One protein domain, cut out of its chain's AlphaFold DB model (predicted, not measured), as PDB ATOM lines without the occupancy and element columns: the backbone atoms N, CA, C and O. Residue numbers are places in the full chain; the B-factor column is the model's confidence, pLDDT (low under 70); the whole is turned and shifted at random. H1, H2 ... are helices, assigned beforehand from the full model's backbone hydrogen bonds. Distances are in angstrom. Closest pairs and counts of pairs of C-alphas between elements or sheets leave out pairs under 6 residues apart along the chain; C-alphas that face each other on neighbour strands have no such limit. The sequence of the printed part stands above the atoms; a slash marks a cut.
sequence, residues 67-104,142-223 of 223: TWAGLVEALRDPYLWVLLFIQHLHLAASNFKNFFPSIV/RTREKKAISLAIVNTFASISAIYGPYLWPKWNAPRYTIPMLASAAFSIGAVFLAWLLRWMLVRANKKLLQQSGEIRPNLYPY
ATOM      1  N   THR A  67     161.184  60.279 136.729       69.25
ATOM      2  CA  THR A  67     160.826  61.615 137.258       69.25
ATOM      3  C   THR A  67     159.817  62.347 136.365       69.25
ATOM      4  O   THR A  67     158.932  63.053 136.842       69.25
ATOM      5  N   TRP A  68     159.907  62.108 135.054       71.94
ATOM      6  CA  TRP A  68     158.977  62.601 134.047       71.94
ATOM      7  C   TRP A  68     157.569  61.993 134.122       71.94
ATOM      8  O   TRP A  68     156.586  62.721 134.027       71.94
ATOM      9  N   ALA A  69     157.447  60.680 134.318       74.19
ATOM     10  CA  ALA A  69     156.152  60.015 134.451       74.19
ATOM     11  C   ALA A  69     155.400  60.523 135.689       74.19
ATOM     12  O   ALA A  69     154.226  60.869 135.582       74.19
ATOM     13  N   GLY A  70     156.097  60.672 136.822       72.50
ATOM     14  CA  GLY A  70     155.526  61.260 138.036       72.50
ATOM     15  C   GLY A  70     155.125  62.730 137.861       72.50
ATOM     16  O   GLY A  70     154.084  63.147 138.364       72.50
ATOM     17  N   LEU A  71     155.899  63.512 137.097       76.75
ATOM     18  CA  LEU A  71     155.550  64.895 136.760       76.75
ATOM     19  C   LEU A  71     154.293  64.975 135.882       76.75
ATOM     20  O   LEU A  71     153.388  65.751 136.181       76.75
ATOM     21  N   VAL A  72     154.215  64.177 134.815       79.56
ATOM     22  CA  VAL A  72     153.044  64.144 133.922       79.56
ATOM     23  C   VAL A  72     151.805  63.653 134.671       79.56
ATOM     24  O   VAL A  72     150.714  64.179 134.459       79.56
ATOM     25  N   GLU A  73     151.959  62.680 135.569       77.00
ATOM     26  CA  GLU A  73     150.878  62.214 136.435       77.00
ATOM     27  C   GLU A  73     150.405  63.316 137.393       77.00
ATOM     28  O   GLU A  73     149.201  63.535 137.513       77.00
ATOM     29  N   ALA A  74     151.328  64.061 138.011       75.69
ATOM     30  CA  ALA A  74     150.991  65.201 138.859       75.69
ATOM     31  C   ALA A  74     150.256  66.298 138.068       75.69
ATOM     32  O   ALA A  74     149.228  66.791 138.518       75.69
ATOM     33  N   LEU A  75     150.714  66.634 136.857       81.69
ATOM     34  CA  LEU A  75     150.071  67.642 136.002       81.69
ATOM     35  C   LEU A  75     148.674  67.234 135.509       81.69
ATOM     36  O   LEU A  75     147.873  68.099 135.155       81.69
ATOM     37  N   ARG A  76     148.363  65.937 135.471       81.06
ATOM     38  CA  ARG A  76     147.019  65.438 135.141       81.06
ATOM     39  C   ARG A  76     146.074  65.433 136.339       81.06
ATOM     40  O   ARG A  76     144.877  65.229 136.147       81.06
ATOM     41  N   ASP A  77     146.582  65.656 137.548       82.00
ATOM     42  CA  ASP A  77     145.772  65.662 138.757       82.00
ATOM     43  C   ASP A  77     144.933  66.959 138.846       82.00
ATOM     44  O   ASP A  77     145.491  68.053 138.982       82.00
ATOM     45  N   PRO A  78     143.586  66.889 138.799       82.94
ATOM     46  CA  PRO A  78     142.738  68.073 138.924       82.94
ATOM     47  C   PRO A  78     142.869  68.767 140.290       82.94
ATOM     48  O   PRO A  78     142.674  69.980 140.374       82.94
ATOM     49  N   TYR A  79     143.225  68.040 141.356       83.69
ATOM     50  CA  TYR A  79     143.432  68.615 142.688       83.69
ATOM     51  C   TYR A  79     144.670  69.514 142.729       83.69
ATOM     52  O   TYR A  79     144.658  70.535 143.422       83.69
ATOM     53  N   LEU A  80     145.706  69.182 141.946       82.88
ATOM     54  CA  LEU A  80     146.912  69.999 141.827       82.88
ATOM     55  C   LEU A  80     146.584  71.382 141.260       82.88
ATOM     56  O   LEU A  80     147.041  72.385 141.797       82.88
ATOM     57  N   TRP A  81     145.762  71.451 140.212       85.19
ATOM     58  CA  TRP A  81     145.377  72.723 139.596       85.19
ATOM     59  C   TRP A  81     144.590  73.618 140.548       85.19
ATOM     60  O   TRP A  81     144.874  74.809 140.650       85.19
ATOM     61  N   VAL A  82     143.647  73.053 141.303       86.19
ATOM     62  CA  VAL A  82     142.907  73.822 142.313       86.19
ATOM     63  C   VAL A  82     143.857  74.334 143.402       86.19
ATOM     64  O   VAL A  82     143.789  75.506 143.766       86.19
ATOM     65  N   LEU A  83     144.800  73.503 143.861       85.25
ATOM     66  CA  LEU A  83     145.823  73.899 144.832       85.25
ATOM     67  C   LEU A  83     146.747  75.008 144.297       85.25
ATOM     68  O   LEU A  83     147.067  75.943 145.032       85.25
ATOM     69  N   LEU A  84     147.129  74.946 143.015       87.50
ATOM     70  CA  LEU A  84     147.924  75.976 142.340       87.50
ATOM     71  C   LEU A  84     147.228  77.335 142.381       87.50
ATOM     72  O   LEU A  84     147.846  78.335 142.751       87.50
ATOM     73  N   PHE A  85     145.936  77.375 142.050       87.19
ATOM     74  CA  PHE A  85     145.164  78.614 142.082       87.19
ATOM     75  C   PHE A  85     144.925  79.126 143.504       87.19
ATOM     76  O   PHE A  85     145.038  80.331 143.724       87.19
ATOM     77  N   ILE A  86     144.667  78.246 144.481       87.69
ATOM     78  CA  ILE A  86     144.562  78.644 145.897       87.69
ATOM     79  C   ILE A  86     145.851  79.339 146.341       87.69
ATOM     80  O   ILE A  86     145.798  80.453 146.867       87.69
ATOM     81  N   GLN A  87     147.008  78.715 146.094       86.38
ATOM     82  CA  GLN A  87     148.288  79.278 146.515       86.38
ATOM     83  C   GLN A  87     148.613  80.574 145.767       86.38
ATOM     84  O   GLN A  87     149.111  81.524 146.368       86.38
ATOM     85  N   HIS A  88     148.303  80.641 144.471       87.44
ATOM     86  CA  HIS A  88     148.494  81.847 143.676       87.44
ATOM     87  C   HIS A  88     147.672  83.020 144.220       87.44
ATOM     88  O   HIS A  88     148.226  84.088 144.463       87.44
ATOM     89  N   LEU A  89     146.375  82.815 144.474       87.38
ATOM     90  CA  LEU A  89     145.500  83.843 145.040       87.38
ATOM     91  C   LEU A  89     145.926  84.252 146.456       87.38
ATOM     92  O   LEU A  89     145.876  85.434 146.797       87.38
ATOM     93  N   HIS A  90     146.395  83.303 147.269       86.62
ATOM     94  CA  HIS A  90     146.925  83.586 148.602       86.62
ATOM     95  C   HIS A  90     148.179  84.476 148.560       86.62
ATOM     96  O   HIS A  90     148.283  85.449 149.317       86.62
ATOM     97  N   LEU A  91     149.130  84.167 147.671       85.19
ATOM     98  CA  LEU A  91     150.358  84.950 147.523       85.19
ATOM     99  C   LEU A  91     150.067  86.328 146.906       85.19
ATOM    100  O   LEU A  91     150.571  87.338 147.396       85.19
ATOM    101  N   ALA A  92     149.161  86.382 145.923       86.12
ATOM    102  CA  ALA A  92     148.680  87.617 145.311       86.12
ATOM    103  C   ALA A  92     148.025  88.554 146.330       86.12
ATOM    104  O   ALA A  92     148.350  89.740 146.361       86.12
ATOM    105  N   ALA A  93     147.160  88.021 147.199       85.00
ATOM    106  CA  ALA A  93     146.590  88.779 148.304       85.00
ATOM    107  C   ALA A  93     147.692  89.252 149.263       85.00
ATOM    108  O   ALA A  93     147.711  90.413 149.645       85.00
ATOM    109  N   SER A  94     148.664  88.399 149.600       82.88
ATOM    110  CA  SER A  94     149.744  88.733 150.541       82.88
ATOM    111  C   SER A  94     150.686  89.853 150.078       82.88
ATOM    112  O   SER A  94     151.394  90.410 150.919       82.88
ATOM    113  N   ASN A  95     150.673  90.241 148.796       79.12
ATOM    114  CA  ASN A  95     151.484  91.348 148.277       79.12
ATOM    115  C   ASN A  95     151.232  92.685 148.996       79.12
ATOM    116  O   ASN A  95     152.145  93.509 149.042       79.12
ATOM    117  N   PHE A  96     150.057  92.898 149.612       75.06
ATOM    118  CA  PHE A  96     149.789  94.119 150.391       75.06
ATOM    119  C   PHE A  96     150.819  94.346 151.509       75.06
ATOM    120  O   PHE A  96     151.102  95.489 151.862       75.06
ATOM    121  N   LYS A  97     151.404  93.269 152.059       76.44
ATOM    122  CA  LYS A  97     152.371  93.334 153.166       76.44
ATOM    123  C   LYS A  97     153.620  94.126 152.783       76.44
ATOM    124  O   LYS A  97     154.135  94.880 153.605       76.44
ATOM    125  N   ASN A  98     154.049  94.022 151.525       76.62
ATOM    126  CA  ASN A  98     155.207  94.749 150.999       76.62
ATOM    127  C   ASN A  98     154.971  96.267 150.958       76.62
ATOM    128  O   ASN A  98     155.915  97.043 151.077       76.62
ATOM    129  N   PHE A  99     153.711  96.689 150.832       75.12
ATOM    130  CA  PHE A  99     153.308  98.096 150.762       75.12
ATOM    131  C   PHE A  99     152.758  98.623 152.090       75.12
ATOM    132  O   PHE A  99     152.458  99.810 152.204       75.12
ATOM    133  N   PHE A 100     152.667  97.774 153.118       74.62
ATOM    134  CA  PHE A 100     152.133  98.138 154.426       74.62
ATOM    135  C   PHE A 100     152.844  99.351 155.054       74.62
ATOM    136  O   PHE A 100     152.143 100.258 155.501       74.62
ATOM    137  N   PRO A 101     154.191  99.466 155.023       71.19
ATOM    138  CA  PRO A 101     154.866 100.656 155.540       71.19
ATOM    139  C   PRO A 101     154.454 101.937 154.808       71.19
ATOM    140  O   PRO A 101     154.217 102.952 155.453       71.19
ATOM    141  N   SER A 102     154.308 101.879 153.479       72.19
ATOM    142  CA  SER A 102     153.874 103.021 152.666       72.19
ATOM    143  C   SER A 102     152.428 103.423 152.957       72.19
ATOM    144  O   SER A 102     152.123 104.608 152.969       72.19
ATOM    145  N   ILE A 103     151.538 102.463 153.229       73.62
ATOM    146  CA  ILE A 103     150.154 102.750 153.637       73.62
ATOM    147  C   ILE A 103     150.143 103.424 155.014       73.62
ATOM    148  O   ILE A 103     149.500 104.455 155.184       73.62
ATOM    149  N   VAL A 104     150.880 102.888 155.989       73.31
ATOM    150  CA  VAL A 104     150.932 103.451 157.350       73.31
ATOM    151  C   VAL A 104     151.596 104.834 157.360       73.31
ATOM    152  O   VAL A 104     151.205 105.691 158.145       73.31
ATOM    153  N   ARG A 142     149.308  63.995 156.991       51.00
ATOM    154  CA  ARG A 142     150.535  63.615 156.294       51.00
ATOM    155  C   ARG A 142     150.197  63.005 154.931       51.00
ATOM    156  O   ARG A 142     150.189  61.795 154.735       51.00
ATOM    157  N   THR A 143     149.883  63.861 153.963       49.53
ATOM    158  CA  THR A 143     149.692  63.458 152.558       49.53
ATOM    159  C   THR A 143     151.028  63.037 151.930       49.53
ATOM    160  O   THR A 143     151.999  63.790 151.988       49.53
ATOM    161  N   ARG A 144     151.074  61.830 151.347       51.66
ATOM    162  CA  ARG A 144     152.283  61.133 150.864       51.66
ATOM    163  C   ARG A 144     152.815  61.624 149.510       51.66
ATOM    164  O   ARG A 144     152.041  62.010 148.639       51.66
ATOM    165  N   GLU A 145     154.143  61.525 149.376       47.56
ATOM    166  CA  GLU A 145     155.031  61.365 148.195       47.56
ATOM    167  C   GLU A 145     154.856  62.281 146.971       47.56
ATOM    168  O   GLU A 145     155.835  62.857 146.504       47.56
ATOM    169  N   LYS A 146     153.634  62.541 146.500       50.78
ATOM    170  CA  LYS A 146     153.369  63.508 145.417       50.78
ATOM    171  C   LYS A 146     153.545  64.965 145.867       50.78
ATOM    172  O   LYS A 146     153.605  65.868 145.029       50.78
ATOM    173  N   LYS A 147     153.665  65.206 147.182       56.59
ATOM    174  CA  LYS A 147     153.799  66.539 147.788       56.59
ATOM    175  C   LYS A 147     155.065  67.275 147.370       56.59
ATOM    176  O   LYS A 147     154.955  68.460 147.132       56.59
ATOM    177  N   ALA A 148     156.233  66.642 147.266       58.41
ATOM    178  CA  ALA A 148     157.474  67.392 147.028       58.41
ATOM    179  C   ALA A 148     157.488  68.066 145.642       58.41
ATOM    180  O   ALA A 148     157.717  69.271 145.538       58.41
ATOM    181  N   ILE A 149     157.149  67.308 144.593       62.22
ATOM    182  CA  ILE A 149     157.054  67.819 143.217       62.22
ATOM    183  C   ILE A 149     155.890  68.811 143.101       62.22
ATOM    184  O   ILE A 149     156.063  69.906 142.572       62.22
ATOM    185  N   SER A 150     154.725  68.478 143.666       65.06
ATOM    186  CA  SER A 150     153.560  69.371 143.663       65.06
ATOM    187  C   SER A 150     153.830  70.681 144.407       65.06
ATOM    188  O   SER A 150     153.468  71.742 143.919       65.06
ATOM    189  N   LEU A 151     154.508  70.632 145.555       69.94
ATOM    190  CA  LEU A 151     154.863  71.794 146.368       69.94
ATOM    191  C   LEU A 151     155.866  72.690 145.642       69.94
ATOM    192  O   LEU A 151     155.717  73.907 145.684       69.94
ATOM    193  N   ALA A 152     156.845  72.107 144.944       72.31
ATOM    194  CA  ALA A 152     157.777  72.867 144.118       72.31
ATOM    195  C   ALA A 152     157.041  73.609 142.989       72.31
ATOM    196  O   ALA A 152     157.200  74.821 142.859       72.31
ATOM    197  N   ILE A 153     156.166  72.920 142.243       78.12
ATOM    198  CA  ILE A 153     155.356  73.527 141.170       78.12
ATOM    199  C   ILE A 153     154.447  74.625 141.736       78.12
ATOM    200  O   ILE A 153     154.374  75.724 141.184       78.12
ATOM    201  N   VAL A 154     153.802  74.355 142.873       79.62
ATOM    202  CA  VAL A 154     152.943  75.305 143.585       79.62
ATOM    203  C   VAL A 154     153.716  76.547 144.010       79.62
ATOM    204  O   VAL A 154     153.245  77.660 143.784       79.62
ATOM    205  N   ASN A 155     154.921  76.387 144.550       81.25
ATOM    206  CA  ASN A 155     155.755  77.505 144.968       81.25
ATOM    207  C   ASN A 155     156.238  78.352 143.778       81.25
ATOM    208  O   ASN A 155     156.193  79.584 143.833       81.25
ATOM    209  N   THR A 156     156.641  77.712 142.676       82.75
ATOM    210  CA  THR A 156     157.055  78.411 141.451       82.75
ATOM    211  C   THR A 156     155.890  79.192 140.841       82.75
ATOM    212  O   THR A 156     156.044  80.366 140.509       82.75
ATOM    213  N   PHE A 157     154.705  78.586 140.744       83.88
ATOM    214  CA  PHE A 157     153.522  79.241 140.181       83.88
ATOM    215  C   PHE A 157     152.981  80.363 141.078       83.88
ATOM    216  O   PHE A 157     152.554  81.414 140.595       83.88
ATOM    217  N   ALA A 158     153.036  80.181 142.398       81.12
ATOM    218  CA  ALA A 158     152.653  81.218 143.347       81.12
ATOM    219  C   ALA A 158     153.562  82.450 143.230       81.12
ATOM    220  O   ALA A 158     153.074  83.582 143.257       81.12
ATOM    221  N   SER A 159     154.863  82.239 143.008       83.25
ATOM    222  CA  SER A 159     155.860  83.307 142.848       83.25
ATOM    223  C   SER A 159     155.601  84.221 141.642       83.25
ATOM    224  O   SER A 159     156.044  85.367 141.649       83.25
ATOM    225  N   ILE A 160     154.818  83.788 140.644       85.62
ATOM    226  CA  ILE A 160     154.398  84.636 139.508       85.62
ATOM    227  C   ILE A 160     153.639  85.880 139.996       85.62
ATOM    228  O   ILE A 160     153.742  86.949 139.392       85.62
ATOM    229  N   SER A 161     152.933  85.782 141.128       82.31
ATOM    230  CA  SER A 161     152.238  86.925 141.733       82.31
ATOM    231  C   SER A 161     153.159  88.080 142.134       82.31
ATOM    232  O   SER A 161     152.706  89.223 142.202       82.31
ATOM    233  N   ALA A 162     154.453  87.822 142.339       80.94
ATOM    234  CA  ALA A 162     155.434  88.863 142.619       80.94
ATOM    235  C   ALA A 162     155.741  89.731 141.384       80.94
ATOM    236  O   ALA A 162     156.139  90.883 141.541       80.94
ATOM    237  N   ILE A 163     155.522  89.217 140.165       83.88
ATOM    238  CA  ILE A 163     155.775  89.947 138.912       83.88
ATOM    239  C   ILE A 163     154.739  91.055 138.733       83.88
ATOM    240  O   ILE A 163     155.094  92.207 138.501       83.88
ATOM    241  N   TYR A 164     153.453  90.718 138.855       82.88
ATOM    242  CA  TYR A 164     152.374  91.690 138.670       82.88
ATOM    243  C   TYR A 164     152.023  92.456 139.956       82.88
ATOM    244  O   TYR A 164     151.378  93.500 139.888       82.88
ATOM    245  N   GLY A 165     152.438  91.962 141.129       78.62
ATOM    246  CA  GLY A 165     152.124  92.538 142.439       78.62
ATOM    247  C   GLY A 165     152.375  94.048 142.536       78.62
ATOM    248  O   GLY A 165     151.456  94.771 142.913       78.62
ATOM    249  N   PRO A 166     153.552  94.569 142.137       79.81
ATOM    250  CA  PRO A 166     153.826  96.008 142.142       79.81
ATOM    251  C   PRO A 166     152.918  96.830 141.219       79.81
ATOM    252  O   PRO A 166     152.598  97.974 141.535       79.81
ATOM    253  N   TYR A 167     152.457  96.252 140.108       79.50
ATOM    254  CA  TYR A 167     151.573  96.937 139.162       79.50
ATOM    255  C   TYR A 167     150.146  97.104 139.700       79.50
ATOM    256  O   TYR A 167     149.441  98.016 139.272       79.50
ATOM    257  N   LEU A 168     149.729  96.281 140.672       77.31
ATOM    258  CA  LEU A 168     148.450  96.464 141.368       77.31
ATOM    259  C   LEU A 168     148.429  97.682 142.298       77.31
ATOM    260  O   LEU A 168     147.339  98.126 142.651       77.31
ATOM    261  N   TRP A 169     149.586  98.241 142.672       75.44
ATOM    262  CA  TRP A 169     149.704  99.339 143.640       75.44
ATOM    263  C   TRP A 169     150.167 100.652 142.990       75.44
ATOM    264  O   TRP A 169     151.251 101.159 143.295       75.44
ATOM    265  N   PRO A 170     149.376 101.249 142.081       76.06
ATOM    266  CA  PRO A 170     149.793 102.461 141.408       76.06
ATOM    267  C   PRO A 170     149.685 103.688 142.330       76.06
ATOM    268  O   PRO A 170     148.721 103.860 143.078       76.06
ATOM    269  N   LYS A 171     150.663 104.595 142.218       70.44
ATOM    270  CA  LYS A 171     150.779 105.798 143.065       70.44
ATOM    271  C   LYS A 171     149.612 106.784 142.926       70.44
ATOM    272  O   LYS A 171     149.380 107.564 143.840       70.44
ATOM    273  N   TRP A 172     148.865 106.747 141.820       73.38
ATOM    274  CA  TRP A 172     147.721 107.644 141.589       73.38
ATOM    275  C   TRP A 172     146.528 107.362 142.513       73.38
ATOM    276  O   TRP A 172     145.672 108.223 142.677       73.38
ATOM    277  N   ASN A 173     146.473 106.176 143.126       71.88
ATOM    278  CA  ASN A 173     145.415 105.782 144.060       71.88
ATOM    279  C   ASN A 173     145.765 106.084 145.532       71.88
ATOM    280  O   ASN A 173     145.039 105.698 146.453       71.88
ATOM    281  N   ALA A 174     146.902 106.744 145.767       67.12
ATOM    282  CA  ALA A 174     147.253 107.271 147.077       67.12
ATOM    283  C   ALA A 174     146.259 108.380 147.487       67.12
ATOM    284  O   ALA A 174     145.758 109.098 146.621       67.12
ATOM    285  N   PRO A 175     145.963 108.566 148.788       66.62
ATOM    286  CA  PRO A 175     146.551 107.888 149.948       66.62
ATOM    287  C   PRO A 175     145.781 106.642 150.418       66.62
ATOM    288  O   PRO A 175     146.313 105.860 151.196       66.62
ATOM    289  N   ARG A 176     144.532 106.442 149.975       67.81
ATOM    290  CA  ARG A 176     143.654 105.393 150.526       67.81
ATOM    291  C   ARG A 176     143.838 104.015 149.887       67.81
ATOM    292  O   ARG A 176     143.380 103.046 150.480       67.81
ATOM    293  N   TYR A 177     144.468 103.915 148.711       77.06
ATOM    294  CA  TYR A 177     144.773 102.645 148.031       77.06
ATOM    295  C   TYR A 177     143.569 101.675 147.961       77.06
ATOM    296  O   TYR A 177     143.711 100.459 148.081       77.06
ATOM    297  N   THR A 178     142.357 102.200 147.753       77.62
ATOM    298  CA  THR A 178     141.107 101.427 147.877       77.62
ATOM    299  C   THR A 178     140.984 100.324 146.830       77.62
ATOM    300  O   THR A 178     140.572  99.214 147.158       77.62
ATOM    301  N   ILE A 179     141.380 100.596 145.584       82.75
ATOM    302  CA  ILE A 179     141.333  99.622 144.483       82.75
ATOM    303  C   ILE A 179     142.258  98.418 144.744       82.75
ATOM    304  O   ILE A 179     141.758  97.292 144.705       82.75
ATOM    305  N   PRO A 180     143.559  98.588 145.061       82.06
ATOM    306  CA  PRO A 180     144.420  97.451 145.403       82.06
ATOM    307  C   PRO A 180     143.962  96.688 146.646       82.06
ATOM    308  O   PRO A 180     144.089  95.462 146.693       82.06
ATOM    309  N   MET A 181     143.407  97.381 147.646       83.75
ATOM    310  CA  MET A 181     142.861  96.726 148.839       83.75
ATOM    311  C   MET A 181     141.640  95.866 148.503       83.75
ATOM    312  O   MET A 181     141.558  94.724 148.953       83.75
ATOM    313  N   LEU A 182     140.729  96.368 147.665       86.31
ATOM    314  CA  LEU A 182     139.567  95.608 147.204       86.31
ATOM    315  C   LEU A 182     139.982  94.414 146.334       86.31
ATOM    316  O   LEU A 182     139.454  93.319 146.510       86.31
ATOM    317  N   ALA A 183     140.964  94.593 145.445       86.44
ATOM    318  CA  ALA A 183     141.518  93.506 144.640       86.44
ATOM    319  C   ALA A 183     142.155  92.416 145.520       86.44
ATOM    320  O   ALA A 183     141.910  91.229 145.316       86.44
ATOM    321  N   SER A 184     142.902  92.812 146.557       85.75
ATOM    322  CA  SER A 184     143.494  91.878 147.524       85.75
ATOM    323  C   SER A 184     142.420  91.116 148.309       85.75
ATOM    324  O   SER A 184     142.527  89.901 148.477       85.75
ATOM    325  N   ALA A 185     141.349  91.801 148.729       88.12
ATOM    326  CA  ALA A 185     140.202  91.169 149.376       88.12
ATOM    327  C   ALA A 185     139.491  90.176 148.441       88.12
ATOM    328  O   ALA A 185     139.171  89.063 148.858       88.12
ATOM    329  N   ALA A 186     139.309  90.530 147.166       90.50
ATOM    330  CA  ALA A 186     138.732  89.642 146.160       90.50
ATOM    331  C   ALA A 186     139.593  88.387 145.940       90.50
ATOM    332  O   ALA A 186     139.055  87.281 145.888       90.50
ATOM    333  N   PHE A 187     140.926  88.523 145.893       90.44
ATOM    334  CA  PHE A 187     141.832  87.374 145.819       90.44
ATOM    335  C   PHE A 187     141.730  86.475 147.057       90.44
ATOM    336  O   PHE A 187     141.662  85.255 146.914       90.44
ATOM    337  N   SER A 188     141.642  87.045 148.265       88.69
ATOM    338  CA  SER A 188     141.428  86.260 149.490       88.69
ATOM    339  C   SER A 188     140.093  85.511 149.483       88.69
ATOM    340  O   SER A 188     140.063  84.328 149.811       88.69
ATOM    341  N   ILE A 189     139.000  86.159 149.065       91.88
ATOM    342  CA  ILE A 189     137.682  85.513 148.949       91.88
ATOM    343  C   ILE A 189     137.734  84.378 147.918       91.88
ATOM    344  O   ILE A 189     137.242  83.282 148.187       91.88
ATOM    345  N   GLY A 190     138.382  84.604 146.773       91.56
ATOM    346  CA  GLY A 190     138.588  83.576 145.754       91.56
ATOM    347  C   GLY A 190     139.389  82.379 146.275       91.56
ATOM    348  O   GLY A 190     139.010  81.236 146.024       91.56
ATOM    349  N   ALA A 191     140.442  82.616 147.062       90.00
ATOM    350  CA  ALA A 191     141.224  81.547 147.684       90.00
ATOM    351  C   ALA A 191     140.381  80.717 148.667       90.00
ATOM    352  O   ALA A 191     140.443  79.489 148.639       90.00
ATOM    353  N   VAL A 192     139.550  81.367 149.493       90.94
ATOM    354  CA  VAL A 192     138.634  80.683 150.425       90.94
ATOM    355  C   VAL A 192     137.598  79.855 149.667       90.94
ATOM    356  O   VAL A 192     137.359  78.698 150.019       90.94
ATOM    357  N   PHE A 193     137.016  80.410 148.604       93.62
ATOM    358  CA  PHE A 193     136.065  79.695 147.758       93.62
ATOM    359  C   PHE A 193     136.694  78.449 147.122       93.62
ATOM    360  O   PHE A 193     136.123  77.360 147.198       93.62
ATOM    361  N   LEU A 194     137.896  78.575 146.553       90.44
ATOM    362  CA  LEU A 194     138.613  77.442 145.969       90.44
ATOM    363  C   LEU A 194     139.031  76.407 147.021       90.44
ATOM    364  O   LEU A 194     138.979  75.215 146.735       90.44
ATOM    365  N   ALA A 195     139.390  76.822 148.238       87.31
ATOM    366  CA  ALA A 195     139.678  75.898 149.335       87.31
ATOM    367  C   ALA A 195     138.436  75.087 149.737       87.31
ATOM    368  O   ALA A 195     138.513  73.872 149.927       87.31
ATOM    369  N   TRP A 196     137.266  75.729 149.792       90.44
ATOM    370  CA  TRP A 196     135.990  75.040 150.001       90.44
ATOM    371  C   TRP A 196     135.644  74.089 148.852       90.44
ATOM    372  O   TRP A 196     135.199  72.965 149.099       90.44
ATOM    373  N   LEU A 197     135.886  74.505 147.606       90.75
ATOM    374  CA  LEU A 197     135.723  73.654 146.428       90.75
ATOM    375  C   LEU A 197     136.637  72.425 146.508       90.75
ATOM    376  O   LEU A 197     136.166  71.304 146.317       90.75
ATOM    377  N   LEU A 198     137.914  72.619 146.850       86.81
ATOM    378  CA  LEU A 198     138.882  71.541 147.018       86.81
ATOM    379  C   LEU A 198     138.410  70.555 148.089       86.81
ATOM    380  O   LEU A 198     138.329  69.357 147.822       86.81
ATOM    381  N   ARG A 199     137.997  71.054 149.261       84.50
ATOM    382  CA  ARG A 199     137.437  70.231 150.342       84.50
ATOM    383  C   ARG A 199     136.248  69.402 149.858       84.50
ATOM    384  O   ARG A 199     136.180  68.201 150.111       84.50
ATOM    385  N   TRP A 200     135.322  70.011 149.124       87.25
ATOM    386  CA  TRP A 200     134.167  69.310 148.565       87.25
ATOM    387  C   TRP A 200     134.560  68.235 147.541       87.25
ATOM    388  O   TRP A 200     134.025  67.122 147.586       87.25
ATOM    389  N   MET A 201     135.511  68.526 146.648       85.38
ATOM    390  CA  MET A 201     136.019  67.558 145.672       85.38
ATOM    391  C   MET A 201     136.728  66.378 146.356       85.38
ATOM    392  O   MET A 201     136.543  65.236 145.929       85.38
ATOM    393  N   LEU A 202     137.498  66.631 147.421       82.31
ATOM    394  CA  LEU A 202     138.195  65.600 148.199       82.31
ATOM    395  C   LEU A 202     137.213  64.717 148.975       82.31
ATOM    396  O   LEU A 202     137.300  63.495 148.902       82.31
ATOM    397  N   VAL A 203     136.205  65.300 149.633       82.31
ATOM    398  CA  VAL A 203     135.145  64.533 150.316       82.31
ATOM    399  C   VAL A 203     134.385  63.644 149.329       82.31
ATOM    400  O   VAL A 203     134.082  62.490 149.636       82.31
ATOM    401  N   ARG A 204     134.087  64.147 148.124       83.88
ATOM    402  CA  ARG A 204     133.437  63.352 147.071       83.88
ATOM    403  C   ARG A 204     134.315  62.206 146.579       83.88
ATOM    404  O   ARG A 204     133.797  61.106 146.394       83.88
ATOM    405  N   ALA A 205     135.611  62.435 146.382       81.75
ATOM    406  CA  ALA A 205     136.537  61.368 146.013       81.75
ATOM    407  C   ALA A 205     136.690  60.328 147.121       81.75
ATOM    408  O   ALA A 205     136.593  59.140 146.835       81.75
ATOM    409  N   ASN A 206     136.801  60.750 148.381       79.75
ATOM    410  CA  ASN A 206     136.855  59.843 149.526       79.75
ATOM    411  C   ASN A 206     135.609  58.954 149.611       79.75
ATOM    412  O   ASN A 206     135.735  57.753 149.825       79.75
ATOM    413  N   LYS A 207     134.410  59.504 149.367       81.75
ATOM    414  CA  LYS A 207     133.172  58.707 149.299       81.75
ATOM    415  C   LYS A 207     133.210  57.657 148.183       81.75
ATOM    416  O   LYS A 207     132.786  56.533 148.414       81.75
ATOM    417  N   LYS A 208     133.734  57.999 146.999       80.62
ATOM    418  CA  LYS A 208     133.888  57.045 145.883       80.62
ATOM    419  C   LYS A 208     134.914  55.955 146.194       80.62
ATOM    420  O   LYS A 208     134.658  54.793 145.908       80.62
ATOM    421  N   LEU A 209     136.040  56.323 146.806       74.19
ATOM    422  CA  LEU A 209     137.078  55.375 147.215       74.19
ATOM    423  C   LEU A 209     136.537  54.383 148.248       74.19
ATOM    424  O   LEU A 209     136.726  53.187 148.074       74.19
ATOM    425  N   LEU A 210     135.786  54.865 149.246       75.81
ATOM    426  CA  LEU A 210     135.126  54.023 150.251       75.81
ATOM    427  C   LEU A 210     134.117  53.040 149.643       75.81
ATOM    428  O   LEU A 210     134.009  51.916 150.116       75.81
ATOM    429  N   GLN A 211     133.393  53.446 148.597       76.56
ATOM    430  CA  GLN A 211     132.447  52.576 147.887       76.56
ATOM    431  C   GLN A 211     133.141  51.497 147.042       76.56
ATOM    432  O   GLN A 211     132.563  50.441 146.815       76.56
ATOM    433  N   GLN A 212     134.361  51.760 146.566       70.44
ATOM    434  CA  GLN A 212     135.150  50.814 145.765       70.44
ATOM    435  C   GLN A 212     135.952  49.833 146.630       70.44
ATOM    436  O   GLN A 212     136.242  48.718 146.202       70.44
ATOM    437  N   SER A 213     136.315  50.227 147.848       61.12
ATOM    438  CA  SER A 213     137.081  49.405 148.778       61.12
ATOM    439  C   SER A 213     136.160  48.536 149.638       61.12
ATOM    440  O   SER A 213     135.817  48.907 150.757       61.12
ATOM    441  N   GLY A 214     135.755  47.380 149.110       54.72
ATOM    442  CA  GLY A 214     134.854  46.444 149.796       54.72
ATOM    443  C   GLY A 214     135.397  45.823 151.094       54.72
ATOM    444  O   GLY A 214     134.590  45.408 151.910       54.72
ATOM    445  N   GLU A 215     136.717  45.795 151.328       51.94
ATOM    446  CA  GLU A 215     137.318  45.165 152.531       51.94
ATOM    447  C   GLU A 215     138.695  45.734 152.963       51.94
ATOM    448  O   GLU A 215     139.167  45.471 154.068       51.94
ATOM    449  N   ILE A 216     139.357  46.559 152.139       55.38
ATOM    450  CA  ILE A 216     140.711  47.086 152.399       55.38
ATOM    451  C   ILE A 216     140.600  48.561 152.784       55.38
ATOM    452  O   ILE A 216     140.035  49.325 152.012       55.38
ATOM    453  N   ARG A 217     141.151  48.996 153.932       55.84
ATOM    454  CA  ARG A 217     141.134  50.418 154.348       55.84
ATOM    455  C   ARG A 217     141.701  51.302 153.219       55.84
ATOM    456  O   ARG A 217     142.911  51.252 152.987       55.84
ATOM    457  N   PRO A 218     140.875  52.092 152.505       55.75
ATOM    458  CA  PRO A 218     141.363  52.884 151.386       55.75
ATOM    459  C   PRO A 218     142.248  54.019 151.902       55.75
ATOM    460  O   PRO A 218     141.996  54.592 152.964       55.75
ATOM    461  N   ASN A 219     143.277  54.377 151.133       59.22
ATOM    462  CA  ASN A 219     144.050  55.590 151.391       59.22
ATOM    463  C   ASN A 219     143.161  56.806 151.091       59.22
ATOM    464  O   ASN A 219     143.040  57.222 149.940       59.22
ATOM    465  N   LEU A 220     142.508  57.342 152.121       60.66
ATOM    466  CA  LEU A 220     141.680  58.539 152.016       60.66
ATOM    467  C   LEU A 220     142.562  59.779 151.874       60.66
ATOM    468  O   LEU A 220     143.623  59.885 152.493       60.66
ATOM    469  N   TYR A 221     142.093  60.747 151.095       60.88
ATOM    470  CA  TYR A 221     142.689  62.071 151.083       60.88
ATOM    471  C   TYR A 221     142.425  62.764 152.434       60.88
ATOM    472  O   TYR A 221     141.268  62.781 152.871       60.88
ATOM    473  N   PRO A 222     143.449  63.336 153.093       57.50
ATOM    474  CA  PRO A 222     143.250  64.187 154.262       57.50
ATOM    475  C   PRO A 222     142.464  65.439 153.842       57.50
ATOM    476  O   PRO A 222     142.678  65.960 152.743       57.50
ATOM    477  N   TYR A 223     141.515  65.857 154.678       50.31
ATOM    478  CA  TYR A 223     140.548  66.929 154.416       50.31
ATOM    479  C   TYR A 223     140.731  68.113 155.352       50.31
ATOM    480  O   TYR A 223     141.251  67.893 156.464       50.31
TER     481      TYR A 223
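Overview. This is residues 67 to 104 and 142 to 223 of the 223 residues of an uncharacterized protein of Fusarium sp. AF-8 (UniProt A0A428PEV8). Long helix H6 makes the axis of a loose rod; H2 packs along its residues 183 to 198, and H4 then H5 cover H2's other side. H1 makes a corner with H2's start, about perpendicular to it at 76 degrees, and H3 follows on past H2's end. The class is all helix, six helices in 120 printed residues, with radius of gyration of the C-alphas 18.5 A and spans of 63, 30 and 21 A.

Along the chain. Find H1, residues 67 to 75, from C-alpha 67 at (160.826, 61.615, 137.258), then H2, 78 to 94, H3, 96 to 104, H4, 147 to 159, and H5, 161 to 168. H6, 178 to 212, runs 51.0 A to C-alpha 212 at (135.150, 50.814, 145.765).

Arrangement. Look at the hub, H2: it touches H6, opposite ways at a shallow tilt of 23 degrees, closest C-alphas Ala 93 and Ser 184, 4.4 A. It touches H4, closest C-alphas His 88 and Ala 158, 4.2 A. Every O i to N i+4 pair is within hydrogen-bond range except in H3, 3 of 5, and H5, 2 of 4.

Size, cuts and confidence. Residues 105 to 141 are cut out, a 39.9 A gap between C-alphas 104 and 142; pLDDT is under 70 at, for instance, 213 to 223.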